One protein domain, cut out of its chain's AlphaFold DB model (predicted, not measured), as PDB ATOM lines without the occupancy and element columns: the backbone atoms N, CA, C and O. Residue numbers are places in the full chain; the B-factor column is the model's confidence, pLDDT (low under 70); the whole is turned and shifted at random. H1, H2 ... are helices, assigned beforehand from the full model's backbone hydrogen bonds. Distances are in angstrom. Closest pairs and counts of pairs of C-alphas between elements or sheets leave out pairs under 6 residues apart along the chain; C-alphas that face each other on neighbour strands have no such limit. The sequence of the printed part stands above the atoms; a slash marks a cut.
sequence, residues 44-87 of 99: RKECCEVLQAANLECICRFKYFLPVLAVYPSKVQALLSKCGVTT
ATOM      1  N   ARG A  44     112.152 142.999 162.917       81.50
ATOM      2  CA  ARG A  44     111.437 141.805 162.460       81.50
ATOM      3  C   ARG A  44     110.438 141.358 163.529       81.50
ATOM      4  O   ARG A  44     110.670 141.563 164.719       81.50
ATOM      5  N   LYS A  45     109.367 140.683 163.103       83.88
ATOM      6  CA  LYS A  45     108.322 140.156 163.996       83.88
ATOM      7  C   LYS A  45     108.899 139.259 165.095       83.88
ATOM      8  O   LYS A  45     108.607 139.482 166.262       83.88
ATOM      9  N   GLU A  46     109.790 138.341 164.730       82.62
ATOM     10  CA  GLU A  46     110.437 137.410 165.669       82.62
ATOM     11  C   GLU A  46     111.262 138.133 166.745       82.62
ATOM     12  O   GLU A  46     111.227 137.766 167.915       82.62
ATOM     13  N   CYS A  47     111.931 139.235 166.382       78.38
ATOM     14  CA  CYS A  47     112.643 140.075 167.347       78.38
ATOM     15  C   CYS A  47     111.670 140.688 168.367       78.38
ATOM     16  O   CYS A  47     111.937 140.675 169.568       78.38
ATOM     17  N   CYS A  48     110.513 141.174 167.912       84.06
ATOM     18  CA  CYS A  48     109.500 141.706 168.817       84.06
ATOM     19  C   CYS A  48     108.854 140.626 169.697       84.06
ATOM     20  O   CYS A  48     108.595 140.903 170.863       84.06
ATOM     21  N   GLU A  49     108.643 139.410 169.191       86.44
ATOM     22  CA  GLU A  49     108.121 138.289 169.989       86.44
ATOM     23  C   GLU A  49     109.082 137.928 171.132       86.44
ATOM     24  O   GLU A  49     108.663 137.819 172.286       86.44
ATOM     25  N   VAL A  50     110.387 137.855 170.845       83.56
ATOM     26  CA  VAL A  50     111.419 137.645 171.872       83.56
ATOM     27  C   VAL A  50     111.433 138.792 172.880       83.56
ATOM     28  O   VAL A  50     111.455 138.538 174.080       83.56
ATOM     29  N   LEU A  51     111.381 140.050 172.433       83.56
ATOM     30  CA  LEU A  51     111.392 141.212 173.332       83.56
ATOM     31  C   LEU A  51     110.157 141.295 174.234       83.56
ATOM     32  O   LEU A  51     110.275 141.747 175.370       83.56
ATOM     33  N   GLN A  52     108.994 140.862 173.749       84.38
ATOM     34  CA  GLN A  52     107.760 140.807 174.536       84.38
ATOM     35  C   GLN A  52     107.784 139.680 175.575       84.38
ATOM     36  O   GLN A  52     107.260 139.853 176.673       84.38
ATOM     37  N   ALA A  53     108.398 138.539 175.248       85.44
ATOM     38  CA  ALA A  53     108.549 137.411 176.167       85.44
ATOM     39  C   ALA A  53     109.742 137.563 177.131       85.44
ATOM     40  O   ALA A  53     109.816 136.886 178.159       85.44
ATOM     41  N   ALA A  54     110.702 138.426 176.798       82.44
ATOM     42  CA  ALA A  54     111.932 138.588 177.551       82.44
ATOM     43  C   ALA A  54     111.699 139.212 178.933       82.44
ATOM     44  O   ALA A  54     110.980 140.197 179.101       82.44
ATOM     45  N   ASN A  55     112.426 138.709 179.934       82.50
ATOM     46  CA  ASN A  55     112.503 139.362 181.234       82.50
ATOM     47  C   ASN A  55     113.434 140.584 181.149       82.50
ATOM     48  O   ASN A  55     114.636 140.509 181.427       82.50
ATOM     49  N   LEU A  56     112.858 141.722 180.759       80.81
ATOM     50  CA  LEU A  56     113.577 142.986 180.611       80.81
ATOM     51  C   LEU A  56     114.206 143.466 181.922       80.81
ATOM     52  O   LEU A  56     115.252 144.109 181.893       80.81
ATOM     53  N   GLU A  57     113.625 143.132 183.079       82.81
ATOM     54  CA  GLU A  57     114.217 143.484 184.371       82.81
ATOM     55  C   GLU A  57     115.560 142.774 184.577       82.81
ATOM     56  O   GLU A  57     116.526 143.397 185.014       82.81
ATOM     57  N   CYS A  58     115.642 141.492 184.213       80.31
ATOM     58  CA  CYS A  58     116.879 140.721 184.268       80.31
ATOM     59  C   CYS A  58     117.913 141.260 183.270       80.31
ATOM     60  O   CYS A  58     119.037 141.579 183.655       80.31
ATOM     61  N   ILE A  59     117.520 141.436 182.005       77.44
ATOM     62  CA  ILE A  59     118.426 141.864 180.927       77.44
ATOM     63  C   ILE A  59     119.006 143.253 181.215       77.44
ATOM     64  O   ILE A  59     120.209 143.474 181.077       77.44
ATOM     65  N   CYS A  60     118.187 144.193 181.685       78.38
ATOM     66  CA  CYS A  60     118.639 145.559 181.925       78.38
ATOM     67  C   CYS A  60     119.582 145.722 183.122       78.38
ATOM     68  O   CYS A  60     120.301 146.722 183.188       78.38
ATOM     69  N   ARG A  61     119.674 144.739 184.028       79.44
ATOM     70  CA  ARG A  61     120.741 144.715 185.049       79.44
ATOM     71  C   ARG A  61     122.130 144.595 184.418       79.44
ATOM     72  O   ARG A  61     123.105 145.073 184.990       79.44
ATOM     73  N   PHE A  62     122.214 144.051 183.205       74.38
ATOM     74  CA  PHE A  62     123.448 143.933 182.433       74.38
ATOM     75  C   PHE A  62     123.696 145.130 181.500       74.38
ATOM     76  O   PHE A  62     124.594 145.061 180.661       74.38
ATOM     77  N   LYS A  63     122.969 146.259 181.642       72.06
ATOM     78  CA  LYS A  63     123.098 147.403 180.713       72.06
ATOM     79  C   LYS A  63     124.515 147.967 180.586       72.06
ATOM     80  O   LYS A  63     124.833 148.570 179.570       72.06
ATOM     81  N   TYR A  64     125.365 147.768 181.593       68.94
ATOM     82  CA  TYR A  64     126.770 148.186 181.587       68.94
ATOM     83  C   TYR A  64     127.616 147.472 180.523       68.94
ATOM     84  O   TYR A  64     128.632 148.013 180.104       68.94
ATOM     85  N   PHE A  65     127.181 146.301 180.052       66.62
ATOM     86  CA  PHE A  65     127.836 145.572 178.965       66.62
ATOM     87  C   PHE A  65     127.328 145.988 177.574       66.62
ATOM     88  O   PHE A  65     127.981 145.697 176.579       66.62
ATOM     89  N   LEU A  66     126.206 146.713 177.470       65.50
ATOM     90  CA  LEU A  66     125.633 147.129 176.179       65.50
ATOM     91  C   LEU A  66     126.519 148.098 175.369       65.50
ATOM     92  O   LEU A  66     126.586 147.932 174.151       65.50
ATOM     93  N   PRO A  67     127.249 149.057 175.979       59.06
ATOM     94  CA  PRO A  67     128.195 149.904 175.248       59.06
ATOM     95  C   PRO A  67     129.314 149.111 174.578       59.06
ATOM     96  O   PRO A  67     129.753 149.480 173.494       59.06
ATOM     97  N   VAL A  68     129.734 147.999 175.193       56.00
ATOM     98  CA  VAL A  68     130.737 147.085 174.621       56.00
ATOM     99  C   VAL A  68     130.210 146.432 173.338       56.00
ATOM    100  O   VAL A  68     130.987 146.095 172.453       56.00
ATOM    101  N   LEU A  69     128.886 146.319 173.201       54.59
ATOM    102  CA  LEU A  69     128.202 145.756 172.036       54.59
ATOM    103  C   LEU A  69     127.774 146.823 171.006       54.59
ATOM    104  O   LEU A  69     127.024 146.507 170.088       54.59
ATOM    105  N   ALA A  70     128.216 148.082 171.153       55.47
ATOM    106  CA  ALA A  70     127.792 149.228 170.333       55.47
ATOM    107  C   ALA A  70     126.265 149.478 170.327       55.47
ATOM    108  O   ALA A  70     125.717 150.100 169.414       55.47
ATOM    109  N   VAL A  71     125.571 149.030 171.379       64.62
ATOM    110  CA  VAL A  71     124.123 149.179 171.546       64.62
ATOM    111  C   VAL A  71     123.831 150.382 172.444       64.62
ATOM    112  O   VAL A  71     124.138 150.388 173.638       64.62
ATOM    113  N   TYR A  72     123.208 151.419 171.879       67.62
ATOM    114  CA  TYR A  72     122.878 152.642 172.617       67.62
ATOM    115  C   TYR A  72     121.574 152.487 173.417       67.62
ATOM    116  O   TYR A  72     120.558 152.094 172.837       67.62
ATOM    117  N   PRO A  73     121.525 152.883 174.706       69.12
ATOM    118  CA  PRO A  73     120.320 152.750 175.534       69.12
ATOM    119  C   PRO A  73     119.071 153.423 174.951       69.12
ATOM    120  O   PRO A  73     117.972 152.881 175.036       69.12
ATOM    121  N   SER A  74     119.238 154.583 174.311       71.88
ATOM    122  CA  SER A  74     118.150 155.307 173.642       71.88
ATOM    123  C   SER A  74     117.561 154.524 172.463       71.88
ATOM    124  O   SER A  74     116.348 154.548 172.256       71.88
ATOM    125  N   LYS A  75     118.393 153.779 171.725       73.12
ATOM    126  CA  LYS A  75     117.956 152.925 170.610       73.12
ATOM    127  C   LYS A  75     117.258 151.661 171.109       73.12
ATOM    128  O   LYS A  75     116.259 151.259 170.524       73.12
ATOM    129  N   VAL A  76     117.715 151.091 172.227       76.44
ATOM    130  CA  VAL A  76     117.031 149.965 172.892       76.44
ATOM    131  C   VAL A  76     115.631 150.372 173.333       76.44
ATOM    132  O   VAL A  76     114.671 149.661 173.055       76.44
ATOM    133  N   GLN A  77     115.487 151.538 173.965       77.38
ATOM    134  CA  GLN A  77     114.173 152.032 174.367       77.38
ATOM    135  C   GLN A  77     113.253 152.249 173.157       77.38
ATOM    136  O   GLN A  77     112.107 151.805 173.180       77.38
ATOM    137  N   ALA A  78     113.754 152.868 172.083       80.00
ATOM    138  CA  ALA A  78     112.981 153.059 170.856       80.00
ATOM    139  C   ALA A  78     112.551 151.727 170.215       80.00
ATOM    140  O   ALA A  78     111.427 151.613 169.726       80.00
ATOM    141  N   LEU A  79     113.420 150.711 170.239       82.12
ATOM    142  CA  LEU A  79     113.100 149.366 169.764       82.12
ATOM    143  C   LEU A  79     111.987 148.720 170.601       82.12
ATOM    144  O   LEU A  79     111.017 148.219 170.037       82.12
ATOM    145  N   LEU A  80     112.095 148.778 171.930       81.81
ATOM    146  CA  LEU A  80     111.075 148.251 172.839       81.81
ATOM    147  C   LEU A  80     109.711 148.905 172.572       81.81
ATOM    148  O   LEU A  80     108.713 148.202 172.418       81.81
ATOM    149  N   SER A  81     109.679 150.231 172.401       83.94
ATOM    150  CA  SER A  81     108.454 150.952 172.037       83.94
ATOM    151  C   SER A  81     107.895 150.529 170.672       83.94
ATOM    152  O   SER A  81     106.692 150.307 170.560       83.94
ATOM    153  N   LYS A  82     108.743 150.357 169.642       84.31
ATOM    154  CA  LYS A  82     108.316 149.856 168.317       84.31
ATOM    155  C   LYS A  82     107.733 148.441 168.381       84.31
ATOM    156  O   LYS A  82     106.848 148.122 167.595       84.31
ATOM    157  N   CYS A  83     108.199 147.618 169.316       85.50
ATOM    158  CA  CYS A  83     107.683 146.270 169.550       85.50
ATOM    159  C   CYS A  83     106.470 146.225 170.499       85.50
ATOM    160  O   CYS A  83     106.061 145.142 170.907       85.50
ATOM    161  N   GLY A  84     105.886 147.370 170.867       87.19
ATOM    162  CA  GLY A  84     104.695 147.423 171.720       87.19
ATOM    163  C   GLY A  84     104.958 147.097 173.192       87.19
ATOM    164  O   GLY A  84     104.013 146.883 173.947       87.19
ATOM    165  N   VAL A  85     106.222 147.076 173.625       86.06
ATOM    166  CA  VAL A  85     106.568 146.961 175.043       86.06
ATOM    167  C   VAL A  85     106.289 148.309 175.705       86.06
ATOM    168  O   VAL A  85     107.029 149.279 175.533       86.06
ATOM    169  N   THR A  86     105.193 148.377 176.455       79.75
ATOM    170  CA  THR A  86     104.723 149.612 177.097       79.75
ATOM    171  C   THR A  86     105.377 149.862 178.452       79.75
ATOM    172  O   THR A  86     105.487 151.005 178.890       79.75
ATOM    173  N   THR A  87     105.839 148.804 179.119       79.81
ATOM    174  CA  THR A  87     106.419 148.867 180.462       79.81
ATOM    175  C   THR A  87     107.926 148.678 180.385       79.81
ATOM    176  O   THR A  87     108.426 147.572 180.212       79.81
TER     177      THR A  87
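AT A GLANCE: This is residues 44 to 87 of the 99 residues of the protein "AAI domain-containing protein" of Arabidopsis lyrata subsp. lyrata (UniProt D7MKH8). Three helices stand round a largely empty middle as a loose ring, with few contacts between them. The longest, H3, makes one side, the short H2 runs back the other way on the opposite side, H1 stands across one end near H3, and the link of residues 62 to 72 bows round the other end. The printed part has 44 residues with three named helices, in the order H1, H2, H3, and no named strand; the class is all helix. By its radius of gyration of the C-alphas, 10.4 A, the whole is compact, with spans of 26 by 18 by 17 A.

HOW THE PARTS SIT: H3, residues 73 to 82, and H1, residues 45 to 53, are close but not clearly touching, with 2 pairs of C-alphas within 8 A. Their closest C-alphas, those of Leu 51 and Leu 80, are 7.1 A apart. Their lines are about perpendicular, at 76 degrees. H2, residues 56 to 61, and H1 meet only through their link. H2 and H3 are apart. In H1 and H3 every O i to N i+4 pair is within hydrogen-bond range; in H2 1 of 2 is.

IN THESE COORDINATES: H3 measures 14.3 A from C-alpha 73 at (120.320, 152.750, 175.534) to C-alpha 82 at (108.316, 149.856, 168.317). H1 measures 12.5 A and begins with C-alpha 45 at (108.322, 140.156, 163.996). H2 measures 8.6 A from first to last C-alpha.

THE WHOLE: The two C-alphas farthest apart, those of Lys 45 and Tyr 64, are 26.7 A apart. The printed part has no cut. The link from H1 to H2 is tight, with 2 residues, and that from H2 to H3 is long, with 11. The mean pLDDT of the printed part is 76.8; residues 64 to 73, of which Pro 73 belongs to H3, are under 70.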